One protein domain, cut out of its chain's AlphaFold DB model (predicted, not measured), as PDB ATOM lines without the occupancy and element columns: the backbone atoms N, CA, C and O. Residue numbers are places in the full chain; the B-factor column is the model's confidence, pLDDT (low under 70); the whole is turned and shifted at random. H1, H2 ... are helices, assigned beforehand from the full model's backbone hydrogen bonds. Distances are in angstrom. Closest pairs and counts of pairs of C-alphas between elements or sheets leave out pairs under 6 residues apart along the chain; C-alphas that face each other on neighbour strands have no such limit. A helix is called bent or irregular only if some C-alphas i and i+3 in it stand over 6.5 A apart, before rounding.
ATOM      1  N   LYS A   4     184.242 228.815 139.828       94.62
ATOM      2  CA  LYS A   4     184.135 228.613 138.372       94.62
ATOM      3  C   LYS A   4     184.044 227.135 137.989       94.62
ATOM      4  O   LYS A   4     183.270 226.792 137.106       94.62
ATOM      5  N   PHE A   5     184.797 226.268 138.662       95.06
ATOM      6  CA  PHE A   5     184.739 224.826 138.449       95.06
ATOM      7  C   PHE A   5     183.378 224.262 138.856       95.06
ATOM      8  O   PHE A   5     182.771 223.530 138.088       95.06
ATOM      9  N   LEU A   6     182.875 224.628 140.040       95.81
ATOM     10  CA  LEU A   6     181.553 224.186 140.495       95.81
ATOM     11  C   LEU A   6     180.439 224.660 139.558       95.81
ATOM     12  O   LEU A   6     179.562 223.876 139.210       95.81
ATOM     13  N   LEU A   7     180.512 225.914 139.102       97.19
ATOM     14  CA  LEU A   7     179.600 226.439 138.089       97.19
ATOM     15  C   LEU A   7     179.683 225.628 136.795       97.19
ATOM     16  O   LEU A   7     178.644 225.259 136.271       97.19
ATOM     17  N   ALA A   8     180.885 225.281 136.324       97.50
ATOM     18  CA  ALA A   8     181.048 224.440 135.142       97.50
ATOM     19  C   ALA A   8     180.420 223.047 135.324       97.50
ATOM     20  O   ALA A   8     179.695 222.609 134.438       97.50
ATOM     21  N   VAL A   9     180.608 222.393 136.478       97.50
ATOM     22  CA  VAL A   9     179.969 221.096 136.777       97.50
ATOM     23  C   VAL A   9     178.447 221.203 136.710       97.50
ATOM     24  O   VAL A   9     177.805 220.380 136.062       97.50
ATOM     25  N   VAL A  10     177.867 222.225 137.345       97.94
ATOM     26  CA  VAL A  10     176.413 222.448 137.330       97.94
ATOM     27  C   VAL A  10     175.924 222.781 135.919       97.94
ATOM     28  O   VAL A  10     174.900 222.258 135.497       97.94
ATOM     29  N   SER A  11     176.654 223.602 135.160       98.06
ATOM     30  CA  SER A  11     176.310 223.929 133.773       98.06
ATOM     31  C   SER A  11     176.333 222.700 132.867       98.06
ATOM     32  O   SER A  11     175.408 222.525 132.081       98.06
ATOM     33  N   VAL A  12     177.347 221.838 132.996       97.94
ATOM     34  CA  VAL A  12     177.424 220.570 132.257       97.94
ATOM     35  C   VAL A  12     176.266 219.659 132.655       97.94
ATOM     36  O   VAL A  12     175.593 219.144 131.772       97.94
ATOM     37  N   LEU A  13     175.974 219.525 133.951       98.06
ATOM     38  CA  LEU A  13     174.856 218.714 134.435       98.06
ATOM     39  C   LEU A  13     173.518 219.172 133.859       98.06
ATOM     40  O   LEU A  13     172.764 218.352 133.345       98.06
ATOM     41  N   VAL A  14     173.227 220.472 133.929       98.25
ATOM     42  CA  VAL A  14     171.969 221.029 133.414       98.25
ATOM     43  C   VAL A  14     171.889 220.842 131.904       98.25
ATOM     44  O   VAL A  14     170.849 220.431 131.396       98.25
ATOM     45  N   PHE A  15     172.984 221.099 131.187       98.31
ATOM     46  CA  PHE A  15     173.035 220.915 129.742       98.31
ATOM     47  C   PHE A  15     172.781 219.458 129.345       98.31
ATOM     48  O   PHE A  15     171.882 219.204 128.550       98.31
ATOM     49  N   VAL A  16     173.524 218.508 129.924       97.19
ATOM     50  CA  VAL A  16     173.385 217.074 129.624       97.19
ATOM     51  C   VAL A  16     171.987 216.587 129.988       97.19
ATOM     52  O   VAL A  16     171.338 215.963 129.160       97.19
ATOM     53  N   PHE A  17     171.467 216.954 131.162       96.62
ATOM     54  CA  PHE A  17     170.113 216.579 131.574       96.62
ATOM     55  C   PHE A  17     169.045 217.053 130.580       96.62
ATOM     56  O   PHE A  17     168.169 216.275 130.201       96.62
ATOM     57  N   ILE A  18     169.110 218.314 130.139       97.44
ATOM     58  CA  ILE A  18     168.151 218.867 129.172       97.44
ATOM     59  C   ILE A  18     168.283 218.156 127.826       97.44
ATOM     60  O   ILE A  18     167.275 217.754 127.248       97.44
ATOM     61  N   VAL A  19     169.509 217.996 127.327       97.38
ATOM     62  CA  VAL A  19     169.777 217.373 126.024       97.38
ATOM     63  C   VAL A  19     169.312 215.919 126.014       97.38
ATOM     64  O   VAL A  19     168.592 215.534 125.097       97.38
ATOM     65  N   ASP A  20     169.639 215.145 127.047       93.88
ATOM     66  CA  ASP A  20     169.219 213.748 127.172       93.88
ATOM     67  C   ASP A  20     167.698 213.637 127.311       93.88
ATOM     68  O   ASP A  20     167.079 212.799 126.659       93.88
ATOM     69  N   SER A  21     167.066 214.524 128.086       92.12
ATOM     70  CA  SER A  21     165.604 214.555 128.222       92.12
ATOM     71  C   SER A  21     164.912 214.848 126.889       92.12
ATOM     72  O   SER A  21     163.912 214.214 126.559       92.12
ATOM     73  N   VAL A  22     165.446 215.777 126.092       95.94
ATOM     74  CA  VAL A  22     164.919 216.072 124.751       95.94
ATOM     75  C   VAL A  22     165.167 214.898 123.807       95.94
ATOM     76  O   VAL A  22     164.264 214.488 123.077       95.94
ATOM     77  N   PHE A  23     166.370 214.329 123.819       95.12
ATOM     78  CA  PHE A  23     166.731 213.253 122.909       95.12
ATOM     79  C   PHE A  23     165.944 211.971 123.202       95.12
ATOM     80  O   PHE A  23     165.231 211.484 122.329       95.12
ATOM     81  N   TYR A  24     166.012 211.451 124.427       90.94
ATOM     82  CA  TYR A  24     165.364 210.191 124.799       90.94
ATOM     83  C   TYR A  24     163.872 210.350 125.100       90.94
ATOM     84  O   TYR A  24     163.083 209.479 124.744       90.94
ATOM     85  N   GLY A  25     163.465 211.459 125.723       88.69
ATOM     86  CA  GLY A  25     162.074 211.681 126.125       88.69
ATOM     87  C   GLY A  25     161.164 212.181 125.002       88.69
ATOM     88  O   GLY A  25     159.957 211.937 125.050       88.69
ATOM     89  N   PHE A  26     161.717 212.863 123.992       90.81
ATOM     90  CA  PHE A  26     160.930 213.444 122.900       90.81
ATOM     91  C   PHE A  26     161.319 212.900 121.523       90.81
ATOM     92  O   PHE A  26     160.469 212.333 120.843       90.81
ATOM     93  N   LEU A  27     162.584 213.030 121.108       95.44
ATOM     94  CA  LEU A  27     162.994 212.695 119.735       95.44
ATOM     95  C   LEU A  27     162.996 211.189 119.452       95.44
ATOM     96  O   LEU A  27     162.585 210.763 118.379       95.44
ATOM     97  N   MET A  28     163.460 210.390 120.412       93.12
ATOM     98  CA  MET A  28     163.655 208.947 120.256       93.12
ATOM     99  C   MET A  28     162.632 208.113 121.033       93.12
ATOM    100  O   MET A  28     162.783 206.896 121.125       93.12
ATOM    101  N   LYS A  29     161.586 208.742 121.579       88.69
ATOM    102  CA  LYS A  29     160.597 208.080 122.437       88.69
ATOM    103  C   LYS A  29     160.020 206.817 121.792       88.69
ATOM    104  O   LYS A  29     160.044 205.756 122.405       88.69
ATOM    105  N   ASP A  30     159.558 206.915 120.546       90.25
ATOM    106  CA  ASP A  30     158.918 205.791 119.848       90.25
ATOM    107  C   ASP A  30     159.918 204.705 119.436       90.25
ATOM    108  O   ASP A  30     159.583 203.522 119.410       90.25
ATOM    109  N   PHE A  31     161.166 205.096 119.158       89.50
ATOM    110  CA  PHE A  31     162.245 204.154 118.861       89.50
ATOM    111  C   PHE A  31     162.557 203.273 120.078       89.50
ATOM    112  O   PHE A  31     162.769 202.069 119.941       89.50
ATOM    113  N   PHE A  32     162.543 203.871 121.269       86.06
ATOM    114  CA  PHE A  32     162.864 203.202 122.525       86.06
ATOM    115  C   PHE A  32     161.651 202.578 123.236       86.06
ATOM    116  O   PHE A  32     161.831 201.750 124.122       86.06
ATOM    117  N   ALA A  33     160.421 202.896 122.821       83.62
ATOM    118  CA  ALA A  33     159.192 202.449 123.484       83.62
ATOM    119  C   ALA A  33     159.039 200.920 123.600       83.62
ATOM    120  O   ALA A  33     158.355 200.444 124.501       83.62
ATOM    121  N   ASN A  34     159.658 200.157 122.693       83.25
ATOM    122  CA  ASN A  34     159.545 198.695 122.640       83.25
ATOM    123  C   ASN A  34     160.876 197.978 122.899       83.25
ATOM    124  O   ASN A  34     160.990 196.780 122.630       83.25
ATOM    125  N   VAL A  35     161.901 198.697 123.362       84.69
ATOM    126  CA  VAL A  35     163.192 198.077 123.663       84.69
ATOM    127  C   VAL A  35     163.040 197.233 124.933       84.69
ATOM    128  O   VAL A  35     162.599 197.753 125.962       84.69
ATOM    129  N   PRO A  36     163.383 195.932 124.883       82.12
ATOM    130  CA  PRO A  36     163.365 195.094 126.070       82.12
ATOM    131  C   PRO A  36     164.264 195.686 127.153       82.12
ATOM    132  O   PRO A  36     165.342 196.199 126.853       82.12
ATOM    133  N   CYS A  37     163.839 195.558 128.407       84.62
ATOM    134  CA  CYS A  37     164.593 195.997 129.577       84.62
ATOM    135  C   CYS A  37     164.717 197.518 129.744       84.62
ATOM    136  O   CYS A  37     165.602 197.960 130.466       84.62
ATOM    137  N   GLN A  38     163.861 198.333 129.125       86.44
ATOM    138  CA  GLN A  38     163.799 199.763 129.426       86.44
ATOM    139  C   GLN A  38     162.717 200.054 130.470       86.44
ATOM    140  O   GLN A  38     161.566 199.649 130.312       86.44
ATOM    141  N   ASN A  39     163.070 200.794 131.521       86.44
ATOM    142  CA  ASN A  39     162.091 201.256 132.497       86.44
ATOM    143  C   ASN A  39     161.131 202.266 131.835       86.44
ATOM    144  O   ASN A  39     161.605 203.190 131.165       86.44
ATOM    145  N   PRO A  40     159.802 202.147 132.041       82.94
ATOM    146  CA  PRO A  40     158.831 203.109 131.515       82.94
ATOM    147  C   PRO A  40     159.093 204.541 131.989       82.94
ATOM    148  O   PRO A  40     158.927 205.493 131.229       82.94
ATOM    149  N   GLU A  41     159.538 204.678 133.238       86.62
ATOM    150  CA  GLU A  41     159.990 205.929 133.830       86.62
ATOM    151  C   GLU A  41     161.334 205.694 134.524       86.62
ATOM    152  O   GLU A  41     161.483 204.701 135.242       86.62
ATOM    153  N   PRO A  42     162.328 206.573 134.319       91.50
ATOM    154  CA  PRO A  42     163.615 206.423 134.970       91.50
ATOM    155  C   PRO A  42     163.520 206.705 136.472       91.50
ATOM    156  O   PRO A  42     162.832 207.634 136.901       91.50
ATOM    157  N   ASP A  43     164.293 205.975 137.277       95.12
ATOM    158  CA  ASP A  43     164.498 206.344 138.679       95.12
ATOM    159  C   ASP A  43     165.302 207.651 138.756       95.12
ATOM    160  O   ASP A  43     166.523 207.695 138.564       95.12
ATOM    161  N   MET A  44     164.595 208.743 139.040       94.88
ATOM    162  CA  MET A  44     165.168 210.085 139.036       94.88
ATOM    163  C   MET A  44     166.291 210.266 140.065       94.88
ATOM    164  O   MET A  44     167.174 211.093 139.842       94.88
ATOM    165  N   ILE A  45     166.304 209.506 141.167       96.06
ATOM    166  CA  ILE A  45     167.354 209.617 142.188       96.06
ATOM    167  C   ILE A  45     168.671 209.103 141.610       96.06
ATOM    168  O   ILE A  45     169.671 209.827 141.611       96.06
ATOM    169  N   TYR A  46     168.677 207.878 141.078       96.88
ATOM    170  CA  TYR A  46     169.890 207.297 140.498       96.88
ATOM    171  C   TYR A  46     170.328 208.033 139.233       96.88
ATOM    172  O   TYR A  46     171.528 208.244 139.048       96.88
ATOM    173  N   LEU A  47     169.378 208.516 138.423       96.81
ATOM    174  CA  LEU A  47     169.674 209.312 137.235       96.81
ATOM    175  C   LEU A  47     170.424 210.598 137.598       96.81
ATOM    176  O   LEU A  47     171.489 210.873 137.045       96.81
ATOM    177  N   ILE A  48     169.903 211.374 138.555       97.19
ATOM    178  CA  ILE A  48     170.519 212.641 138.972       97.19
ATOM    179  C   ILE A  48     171.893 212.391 139.598       97.19
ATOM    180  O   ILE A  48     172.846 213.093 139.263       97.19
ATOM    181  N   ILE A  49     172.034 211.386 140.468       97.81
ATOM    182  CA  ILE A  49     173.332 211.059 141.082       97.81
ATOM    183  C   ILE A  49     174.346 210.645 140.007       97.81
ATOM    184  O   ILE A  49     175.479 211.134 140.016       97.81
ATOM    185  N   GLY A  50     173.940 209.798 139.057       97.94
ATOM    186  CA  GLY A  50     174.776 209.390 137.929       97.94
ATOM    187  C   GLY A  50     175.243 210.582 137.095       97.94
ATOM    188  O   GLY A  50     176.440 210.725 136.839       97.94
ATOM    189  N   LEU A  51     174.330 211.502 136.768       97.88
ATOM    190  CA  LEU A  51     174.635 212.732 136.031       97.88
ATOM    191  C   LEU A  51     175.551 213.691 136.805       97.88
ATOM    192  O   LEU A  51     176.409 214.325 136.188       97.88
ATOM    193  N   ILE A  52     175.429 213.791 138.135       98.19
ATOM    194  CA  ILE A  52     176.353 214.577 138.978       98.19
ATOM    195  C   ILE A  52     177.770 214.015 138.869       98.19
ATOM    196  O   ILE A  52     178.708 214.768 138.601       98.19
ATOM    197  N   ILE A  53     177.927 212.702 139.050       98.06
ATOM    198  CA  ILE A  53     179.234 212.036 138.991       98.06
ATOM    199  C   ILE A  53     179.832 212.171 137.590       98.06
ATOM    200  O   ILE A  53     180.999 212.549 137.453       98.06
ATOM    201  N   TYR A  54     179.025 211.930 136.556       98.19
ATOM    202  CA  TYR A  54     179.426 212.070 135.161       98.19
ATOM    203  C   TYR A  54     179.905 213.495 134.854       98.19
ATOM    204  O   TYR A  54     181.024 213.691 134.379       98.19
ATOM    205  N   SER A  55     179.099 214.502 135.193       97.81
ATOM    206  CA  SER A  55     179.397 215.912 134.914       97.81
ATOM    207  C   SER A  55     180.611 216.404 135.692       97.81
ATOM    208  O   SER A  55     181.430 217.158 135.159       97.81
ATOM    209  N   PHE A  56     180.770 215.955 136.939       97.38
ATOM    210  CA  PHE A  56     181.953 216.239 137.740       97.38
ATOM    211  C   PHE A  56     183.210 215.657 137.096       97.38
ATOM    212  O   PHE A  56     184.175 216.390 136.883       97.38
ATOM    213  N   ALA A  57     183.197 214.367 136.753       97.06
ATOM    214  CA  ALA A  57     184.346 213.688 136.168       97.06
ATOM    215  C   ALA A  57     184.713 214.272 134.794       97.06
ATOM    216  O   ALA A  57     185.885 214.558 134.549       97.06
ATOM    217  N   PHE A  58     183.720 214.548 133.944       96.75
ATOM    218  CA  PHE A  58     183.911 215.222 132.660       96.75
ATOM    219  C   PHE A  58     184.565 216.597 132.835       96.75
ATOM    220  O   PHE A  58     185.588 216.895 132.217       96.75
ATOM    221  N   THR A  59     184.015 217.429 133.724       96.50
ATOM    222  CA  THR A  59     184.550 218.775 133.983       96.50
ATOM    223  C   THR A  59     185.951 218.702 134.583       96.50
ATOM    224  O   THR A  59     186.817 219.512 134.252       96.50
ATOM    225  N   TYR A  60     186.206 217.720 135.448       95.06
ATOM    226  CA  TYR A  60     187.517 217.492 136.040       95.06
ATOM    227  C   TYR A  60     188.564 217.129 134.983       95.06
ATOM    228  O   TYR A  60     189.614 217.775 134.954       95.06
ATOM    229  N   LEU A  61     188.246 216.202 134.071       94.06
ATOM    230  CA  LEU A  61     189.093 215.870 132.919       94.06
ATOM    231  C   LEU A  61     189.351 217.097 132.045       94.06
ATOM    232  O   LEU A  61     190.498 217.386 131.726       94.06
ATOM    233  N   PHE A  62     188.305 217.854 131.712       92.31
ATOM    234  CA  PHE A  62     188.427 219.042 130.867       92.31
ATOM    235  C   PHE A  62     189.273 220.149 131.515       92.31
ATOM    236  O   PHE A  62     190.036 220.839 130.843       92.31
ATOM    237  N   SER A  63     189.161 220.327 132.833       90.44
ATOM    238  CA  SER A  63     189.875 221.381 133.567       90.44
ATOM    239  C   SER A  63     191.381 221.138 133.709       90.44
ATOM    240  O   SER A  63     192.124 222.052 134.074       90.44
ATOM    241  N   LYS A  64     191.841 219.909 133.457       84.56
ATOM    242  CA  LYS A  64     193.227 219.483 133.637       84.56
ATOM    243  C   LYS A  64     193.895 219.322 132.273       84.56
ATOM    244  O   LYS A  64     193.516 218.473 131.483       84.56
ATOM    245  N   SER A  65     194.973 220.067 132.034       66.12
ATOM    246  CA  SER A  65     195.867 219.849 130.882       66.12
ATOM    247  C   SER A  65     196.802 218.638 131.053       66.12
ATOM    248  O   SER A  65     197.579 218.319 130.156       66.12
ATOM    249  N   GLY A  66     196.733 217.974 132.207       71.38
ATOM    250  CA  GLY A  66     197.510 216.802 132.580       71.38
ATOM    251  C   GLY A  66     197.363 216.519 134.074       71.38
ATOM    252  O   GLY A  66     197.182 217.432 134.891       71.38
ATOM    253  N   PHE A  67     197.429 215.247 134.445       76.19
ATOM    254  CA  PHE A  67     197.428 214.813 135.834       76.19
ATOM    255  C   PHE A  67     198.875 214.830 136.335       76.19
ATOM    256  O   PHE A  67     199.542 213.814 136.326       76.19
ATOM    257  N   GLY A  68     199.405 216.013 136.664       72.75
ATOM    258  CA  GLY A  68     200.822 216.169 137.034       72.75
ATOM    259  C   GLY A  68     201.325 215.134 138.057       72.75
ATOM    260  O   GLY A  68     200.555 214.649 138.878       72.75
ATOM    261  N   GLY A  69     202.620 214.822 138.004       83.50
ATOM    262  CA  GLY A  69     203.237 213.728 138.758       83.50
ATOM    263  C   GLY A  69     204.135 212.889 137.850       83.50
ATOM    264  O   GLY A  69     204.544 213.342 136.776       83.50
ATOM    265  N   SER A  70     204.450 211.669 138.275       88.44
ATOM    266  CA  SER A  70     205.074 210.665 137.409       88.44
ATOM    267  C   SER A  70     204.112 210.197 136.308       88.44
ATOM    268  O   SER A  70     202.897 210.350 136.421       88.44
ATOM    269  N   LYS A  71     204.650 209.558 135.259       87.00
ATOM    270  CA  LYS A  71     203.850 208.920 134.195       87.00
ATOM    271  C   LYS A  71     202.792 207.974 134.782       87.00
ATOM    272  O   LYS A  71     201.605 208.098 134.504       87.00
ATOM    273  N   ILE A  72     203.208 207.103 135.705       89.62
ATOM    274  CA  ILE A  72     202.301 206.170 136.389       89.62
ATOM    275  C   ILE A  72     201.146 206.917 137.062       89.62
ATOM    276  O   ILE A  72     199.991 206.577 136.834       89.62
ATOM    277  N   GLU A  73     201.439 207.927 137.879       90.38
ATOM    278  CA  GLU A  73     200.407 208.656 138.627       90.38
ATOM    279  C   GLU A  73     199.463 209.419 137.696       90.38
ATOM    280  O   GLU A  73     198.246 209.372 137.879       90.38
ATOM    281  N   SER A  74     200.016 210.070 136.669       91.44
ATOM    282  CA  SER A  74     199.257 210.809 135.659       91.44
ATOM    283  C   SER A  74     198.275 209.900 134.926       91.44
ATOM    284  O   SER A  74     197.068 210.162 134.886       91.44
ATOM    285  N   GLY A  75     198.784 208.778 134.412       93.44
ATOM    286  CA  GLY A  75     197.993 207.770 133.726       93.44
ATOM    287  C   GLY A  75     196.937 207.144 134.630       93.44
ATOM    288  O   GLY A  75     195.766 207.086 134.255       93.44
ATOM    289  N   ALA A  76     197.325 206.729 135.838       95.94
ATOM    290  CA  ALA A  76     196.414 206.130 136.808       95.94
ATOM    291  C   ALA A  76     195.260 207.072 137.159       95.94
ATOM    292  O   ALA A  76     194.105 206.651 137.161       95.94
ATOM    293  N   MET A  77     195.553 208.350 137.410       94.88
ATOM    294  CA  MET A  77     194.540 209.334 137.784       94.88
ATOM    295  C   MET A  77     193.611 209.663 136.613       94.88
ATOM    296  O   MET A  77     192.396 209.698 136.803       94.88
ATOM    297  N   PHE A  78     194.147 209.842 135.400       95.12
ATOM    298  CA  PHE A  78     193.325 210.017 134.198       95.12
ATOM    299  C   PHE A  78     192.351 208.848 134.039       95.12
ATOM    300  O   PHE A  78     191.138 209.041 133.948       95.12
ATOM    301  N   GLY A  79     192.887 207.629 134.063       96.12
ATOM    302  CA  GLY A  79     192.118 206.406 133.906       96.12
ATOM    303  C   GLY A  79     191.064 206.216 134.994       96.12
ATOM    304  O   GLY A  79     189.916 205.902 134.689       96.12
ATOM    305  N   ALA A  80     191.413 206.484 136.254       97.25
ATOM    306  CA  ALA A  80     190.484 206.398 137.378       97.25
ATOM    307  C   ALA A  80     189.316 207.384 137.237       97.25
ATOM    308  O   ALA A  80     188.175 207.021 137.511       97.25
ATOM    309  N   VAL A  81     189.566 208.611 136.770       96.94
ATOM    310  CA  VAL A  81     188.507 209.608 136.546       96.94
ATOM    311  C   VAL A  81     187.613 209.208 135.371       96.94
ATOM    312  O   VAL A  81     186.392 209.332 135.465       96.94
ATOM    313  N   VAL A  82     188.185 208.675 134.287       96.88
ATOM    314  CA  VAL A  82     187.393 208.113 133.181       96.88
ATOM    315  C   VAL A  82     186.551 206.935 133.669       96.88
ATOM    316  O   VAL A  82     185.384 206.829 133.298       96.88
ATOM    317  N   GLY A  83     187.091 206.077 134.534       97.31
ATOM    318  CA  GLY A  83     186.340 204.984 135.149       97.31
ATOM    319  C   GLY A  83     185.280 205.453 136.140       97.31
ATOM    320  O   GLY A  83     184.216 204.852 136.220       97.31
ATOM    321  N   LEU A  84     185.490 206.573 136.832       97.44
ATOM    322  CA  LEU A  84     184.448 207.195 137.645       97.44
ATOM    323  C   LEU A  84     183.290 207.683 136.760       97.44
ATOM    324  O   LEU A  84     182.129 207.452 137.083       97.44
ATOM    325  N   MET A  85     183.607 208.303 135.620       97.06
ATOM    326  CA  MET A  85     182.623 208.797 134.652       97.06
ATOM    327  C   MET A  85     181.840 207.657 133.981       97.06
ATOM    328  O   MET A  85     180.612 207.636 134.017       97.06
ATOM    329  N   SER A  86     182.558 206.713 133.371       94.44
ATOM    330  CA  SER A  86     182.000 205.644 132.531       94.44
ATOM    331  C   SER A  86     181.603 204.386 133.299       94.44
ATOM    332  O   SER A  86     180.760 203.638 132.830       94.44
ATOM    333  N   GLY A  87     182.202 204.146 134.463       96.06
ATOM    334  CA  GLY A  87     181.874 203.025 135.335       96.06
ATOM    335  C   GLY A  87     180.805 203.401 136.347       96.06
ATOM    336  O   GLY A  87     179.754 202.791 136.373       96.06
ATOM    337  N   ILE A  88     181.034 204.410 137.190       95.75
ATOM    338  CA  ILE A  88     180.069 204.741 138.256       95.75
ATOM    339  C   ILE A  88     178.949 205.646 137.734       95.75
ATOM    340  O   ILE A  88     177.777 205.321 137.903       95.75
ATOM    341  N   GLY A  89     179.291 206.767 137.091       97.31
ATOM    342  CA  GLY A  89     178.305 207.729 136.589       97.31
ATOM    343  C   GLY A  89     177.331 207.092 135.598       97.31
ATOM    344  O   GLY A  89     176.121 207.118 135.817       97.31
ATOM    345  N   LEU A  90     177.861 206.451 134.553       97.06
ATOM    346  CA  LEU A  90     177.050 205.793 133.526       97.06
ATOM    347  C   LEU A  90     176.245 204.602 134.067       97.06
ATOM    348  O   LEU A  90     175.072 204.479 133.726       97.06
ATOM    349  N   ASN A  91     176.809 203.764 134.946       97.62
ATOM    350  CA  ASN A  91     176.048 202.637 135.490       97.62
ATOM    351  C   ASN A  91     174.879 203.088 136.362       97.62
ATOM    352  O   ASN A  91     173.856 202.417 136.380       97.62
ATOM    353  N   LEU A  92     174.984 204.215 137.071       97.62
ATOM    354  CA  LEU A  92     173.840 204.761 137.808       97.62
ATOM    355  C   LEU A  92     172.762 205.316 136.869       97.62
ATOM    356  O   LEU A  92     171.577 205.176 137.159       97.62
ATOM    357  N   ILE A  93     173.157 205.880 135.723       96.94
ATOM    358  CA  ILE A  93     172.211 206.269 134.668       96.94
ATOM    359  C   ILE A  93     171.512 205.023 134.109       96.94
ATOM    360  O   ILE A  93     170.291 205.011 133.999       96.94
ATOM    361  N   TRP A  94     172.248 203.945 133.829       95.19
ATOM    362  CA  TRP A  94     171.658 202.681 133.381       95.19
ATOM    363  C   TRP A  94     170.790 202.019 134.446       95.19
ATOM    364  O   TRP A  94     169.739 201.490 134.114       95.19
ATOM    365  N   LEU A  95     171.172 202.090 135.721       96.50
ATOM    366  CA  LEU A  95     170.354 201.609 136.836       96.50
ATOM    367  C   LEU A  95     169.009 202.331 136.879       96.50
ATOM    368  O   LEU A  95     167.987 201.711 137.150       96.50
ATOM    369  N   ALA A  96     169.004 203.630 136.584       95.69
ATOM    370  CA  ALA A  96     167.773 204.395 136.516       95.69
ATOM    371  C   ALA A  96     166.891 203.984 135.331       95.69
ATOM    372  O   ALA A  96     165.670 203.946 135.470       95.69
ATOM    373  N   THR A  97     167.479 203.685 134.173       93.38
ATOM    374  CA  THR A  97     166.743 203.530 132.907       93.38
ATOM    375  C   THR A  97     166.511 202.085 132.471       93.38
ATOM    376  O   THR A  97     165.713 201.867 131.563       93.38
ATOM    377  N   THR A  98     167.184 201.107 133.081       93.38
ATOM    378  CA  THR A  98     167.206 199.710 132.624       93.38
ATOM    379  C   THR A  98     166.573 198.777 133.653       93.38
ATOM    380  O   THR A  98     166.997 198.710 134.807       93.38
ATOM    381  N   GLU A  99     165.587 198.003 133.222       91.44
ATOM    382  CA  GLU A  99     164.950 196.966 134.023       91.44
ATOM    383  C   GLU A  99     165.911 195.785 134.239       91.44
ATOM    384  O   GLU A  99     166.620 195.347 133.331       91.44
ATOM    385  N   GLY A 100     165.943 195.245 135.458       88.88
ATOM    386  CA  GLY A 100     166.782 194.095 135.808       88.88
ATOM    387  C   GLY A 100     168.249 194.429 136.101       88.88
ATOM    388  O   GLY A 100     168.976 193.561 136.590       88.88
ATOM    389  N   PHE A 101     168.691 195.674 135.891       93.69
ATOM    390  CA  PHE A 101     169.997 196.124 136.365       93.69
ATOM    391  C   PHE A 101     169.898 196.527 137.839       93.69
ATOM    392  O   PHE A 101     169.081 197.356 138.217       93.69
ATOM    393  N   THR A 102     170.696 195.900 138.703       95.12
ATOM    394  CA  THR A 102     170.620 196.118 140.159       95.12
ATOM    395  C   THR A 102     171.727 197.042 140.653       95.12
ATOM    396  O   THR A 102     172.796 197.127 140.047       95.12
ATOM    397  N   ILE A 103     171.530 197.677 141.815       95.44
ATOM    398  CA  ILE A 103     172.565 198.515 142.442       95.44
ATOM    399  C   ILE A 103     173.861 197.737 142.711       95.44
ATOM    400  O   ILE A 103     174.953 198.264 142.517       95.44
ATOM    401  N   THR A 104     173.765 196.461 143.097       97.38
ATOM    402  CA  THR A 104     174.940 195.607 143.304       97.38
ATOM    403  C   THR A 104     175.709 195.408 142.001       97.38
ATOM    404  O   THR A 104     176.929 195.550 142.001       97.38
ATOM    405  N   MET A 105     175.017 195.138 140.888       96.50
ATOM    406  CA  MET A 105     175.656 195.022 139.571       96.50
ATOM    407  C   MET A 105     176.318 196.338 139.156       96.50
ATOM    408  O   MET A 105     177.482 196.327 138.761       96.50
ATOM    409  N   ALA A 106     175.617 197.463 139.320       96.69
ATOM    410  CA  ALA A 106     176.126 198.789 138.986       96.69
ATOM    411  C   ALA A 106     177.417 199.128 139.748       96.69
ATOM    412  O   ALA A 106     178.387 199.595 139.145       96.69
ATOM    413  N   LEU A 107     177.454 198.857 141.057       96.31
ATOM    414  CA  LEU A 107     178.612 199.144 141.907       96.31
ATOM    415  C   LEU A 107     179.785 198.193 141.653       96.31
ATOM    416  O   LEU A 107     180.921 198.656 141.566       96.31
ATOM    417  N   VAL A 108     179.532 196.885 141.525       97.94
ATOM    418  CA  VAL A 108     180.590 195.898 141.242       97.94
ATOM    419  C   VAL A 108     181.253 196.205 139.905       97.94
ATOM    420  O   VAL A 108     182.482 196.281 139.830       97.94
ATOM    421  N   ASP A 109     180.449 196.437 138.866       97.62
ATOM    422  CA  ASP A 109     180.968 196.796 137.554       97.62
ATOM    423  C   ASP A 109     181.698 198.144 137.592       97.62
ATOM    424  O   ASP A 109     182.829 198.249 137.115       97.62
ATOM    425  N   GLY A 110     181.115 199.151 138.243       97.19
ATOM    426  CA  GLY A 110     181.696 200.484 138.317       97.19
ATOM    427  C   GLY A 110     183.054 200.514 139.025       97.19
ATOM    428  O   GLY A 110     183.994 201.126 138.516       97.19
ATOM    429  N   VAL A 111     183.206 199.807 140.151       97.75
ATOM    430  CA  VAL A 111     184.497 199.693 140.858       97.75
ATOM    431  C   VAL A 111     185.526 198.977 139.988       97.75
ATOM    432  O   VAL A 111     186.656 199.452 139.855       97.75
ATOM    433  N   TYR A 112     185.140 197.870 139.352       98.19
ATOM    434  CA  TYR A 112     186.022 197.166 138.425       98.19
ATOM    435  C   TYR A 112     186.467 198.075 137.263       98.19
ATOM    436  O   TYR A 112     187.655 198.114 136.937       98.19
ATOM    437  N   ARG A 113     185.556 198.875 136.689       98.00
ATOM    438  CA  ARG A 113     185.856 199.851 135.626       98.00
ATOM    439  C   ARG A 113     186.847 200.917 136.081       98.00
ATOM    440  O   ARG A 113     187.777 201.206 135.334       98.00
ATOM    441  N   VAL A 114     186.716 201.451 137.297       98.25
ATOM    442  CA  VAL A 114     187.695 202.398 137.868       98.25
ATOM    443  C   VAL A 114     189.091 201.778 137.926       98.25
ATOM    444  O   VAL A 114     190.051 202.394 137.465       98.25
ATOM    445  N   VAL A 115     189.209 200.551 138.442       98.25
ATOM    446  CA  VAL A 115     190.503 199.864 138.589       98.25
ATOM    447  C   VAL A 115     191.134 199.564 137.229       98.25
ATOM    448  O   VAL A 115     192.303 199.883 137.001       98.25
ATOM    449  N   VAL A 116     190.368 198.978 136.306       98.38
ATOM    450  CA  VAL A 116     190.888 198.598 134.987       98.38
ATOM    451  C   VAL A 116     191.252 199.820 134.156       98.38
ATOM    452  O   VAL A 116     192.295 199.813 133.506       98.38
ATOM    453  N   LEU A 117     190.452 200.885 134.196       98.06
ATOM    454  CA  LEU A 117     190.765 202.096 133.442       98.06
ATOM    455  C   LEU A 117     191.939 202.858 134.048       98.06
ATOM    456  O   LEU A 117     192.741 203.385 133.284       98.06
ATOM    457  N   ALA A 118     192.120 202.851 135.373       97.50
ATOM    458  CA  ALA A 118     193.342 203.360 135.995       97.50
ATOM    459  C   ALA A 118     194.584 202.611 135.480       97.50
ATOM    460  O   ALA A 118     195.543 203.238 135.030       97.50
ATOM    461  N   ALA A 119     194.545 201.275 135.453       98.06
ATOM    462  CA  ALA A 119     195.630 200.470 134.890       98.06
ATOM    463  C   ALA A 119     195.852 200.752 133.391       98.06
ATOM    464  O   ALA A 119     196.989 200.933 132.957       98.06
ATOM    465  N   ALA A 120     194.781 200.865 132.601       97.62
ATOM    466  CA  ALA A 120     194.864 201.218 131.184       97.62
ATOM    467  C   ALA A 120     195.469 202.617 130.970       97.62
ATOM    468  O   ALA A 120     196.262 202.819 130.051       97.62
ATOM    469  N   GLY A 121     195.149 203.569 131.846       95.94
ATOM    470  CA  GLY A 121     195.724 204.906 131.838       95.94
ATOM    471  C   GLY A 121     197.231 204.897 132.108       95.94
ATOM    472  O   GLY A 121     197.967 205.592 131.409       95.94
ATOM    473  N   ILE A 122     197.713 204.062 133.040       96.25
ATOM    474  CA  ILE A 122     199.157 203.841 133.258       96.25
ATOM    475  C   ILE A 122     199.816 203.354 131.964       96.25
ATOM    476  O   ILE A 122     200.824 203.914 131.533       96.25
ATOM    477  N   VAL A 123     199.236 202.339 131.315       97.19
ATOM    478  CA  VAL A 123     199.763 201.793 130.054       97.19
ATOM    479  C   VAL A 123     199.826 202.876 128.973       97.19
ATOM    480  O   VAL A 123     200.869 203.053 128.341       97.19
ATOM    481  N   ALA A 124     198.749 203.641 128.790       95.12
ATOM    482  CA  ALA A 124     198.693 204.719 127.805       95.12
ATOM    483  C   ALA A 124     199.741 205.810 128.081       95.12
ATOM    484  O   ALA A 124     200.440 206.244 127.167       95.12
ATOM    485  N   SER A 125     199.891 206.211 129.343       93.44
ATOM    486  CA  SER A 125     200.891 207.183 129.787       93.44
ATOM    487  C   SER A 125     202.324 206.739 129.468       93.44
ATOM    488  O   SER A 125     203.126 207.520 128.944       93.44
ATOM    489  N   TYR A 126     202.643 205.465 129.712       92.75
ATOM    490  CA  TYR A 126     203.951 204.902 129.379       92.75
ATOM    491  C   TYR A 126     204.241 204.952 127.881       92.75
ATOM    492  O   TYR A 126     205.323 205.388 127.488       92.75
ATOM    493  N   VAL A 127     203.281 204.537 127.051       94.12
ATOM    494  CA  VAL A 127     203.437 204.511 125.589       94.12
ATOM    495  C   VAL A 127     203.558 205.926 125.019       94.12
ATOM    496  O   VAL A 127     204.376 206.169 124.135       94.12
ATOM    497  N   LEU A 128     202.777 206.874 125.541       91.19
ATOM    498  CA  LEU A 128     202.753 208.259 125.065       91.19
ATOM    499  C   LEU A 128     203.835 209.146 125.691       91.19
ATOM    500  O   LEU A 128     203.966 210.304 125.293       91.19
ATOM    501  N   ASN A 129     204.611 208.631 126.651       83.31
ATOM    502  CA  ASN A 129     205.583 209.400 127.427       83.31
ATOM    503  C   ASN A 129     204.977 210.658 128.089       83.31
ATOM    504  O   ASN A 129     205.632 211.701 128.145       83.31
TER     505      ASN A 129
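AT A GLANCE: This is residues 4 to 129 of the 130 residues of the protein "DUF2177 family protein" of Sphingobacteriales bacterium (UniProt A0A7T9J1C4). Four long helices stand in one row, in the order H1, H3, H4, H5, each packing on the next, as a single open layer. H3, H4 and H5 lie side by side and fold back on each other in turn, while H1 crosses H3 steeply at one end of the row; residues 18 to 23 of H1 and residues 26 to 31, of which 29 to 31 belong to the tiny H2, stick out. The printed part has 126 residues with five named helices, H1 to H5 along the chain, and no named strand; its class is all helix. It is only just compact, close to loose, with a radius of gyration of the C-alphas of 16.3 A and spans of 48 by 33 by 23 A.

HOW THE PARTS SIT: Start with H1, residues 4 to 27, and look for H2 just after it, residues 29 to 32. These two are close but not clearly touching, and their closest C-alphas, those of Tyr 24 and Phe 32, are 7.8 A apart. Go on to H3, residues 44 to 63, which is apart from H2. H3 touches H1 at a steep tilt of 51 degrees, opposite ways, with the closest C-alphas, Val 9 and Phe 56, 5.3 A apart. H4, residues 71 to 97, forms a helical hairpin with H3: they touch at a shallow tilt of 24 degrees, opposite ways, and the C-alphas of Gly 50 and Gly 89 come closest at 4.1 A. H5, residues 103 to 128, forms the next hairpin with H4, at a shallow tilt of 28 degrees, opposite ways; the closest C-alphas, Gly 79 and Ala 118, are 3.9 A apart. H3 and H5 are apart, and H1 is apart from H4 and H5. With 2 of these 3 touching pairs at a shallow tilt, the helix packing is mostly aligned, but only just. In H1, H3 and H5 every O i to N i+4 pair is within hydrogen-bond range, in H4 22 of 23 are, and H2 is too short for such a pair.

IN THESE COORDINATES: Find C-alpha 4 at (184.135, 228.613, 138.372); from there H1 runs 32.4 A to C-alpha 27. It is neither bent nor irregular, but only just: C-alphas 24 and 27 are 6.1 A apart. H3 covers 27.7 A from C-alpha 44 at (165.168, 210.085, 139.036). H4 covers 37.5 A, and H5 runs 36.2 A to C-alpha 128 at (202.753, 208.259, 125.065).

THE WHOLE: The two C-alphas farthest apart, those of Asp 30 and Ser 70, are 49.6 A apart. The printed part has no cut. The link from H2 to H3, 11 residues, is long. The mean pLDDT of the printed part is 93.6, and residue 65 is under 70.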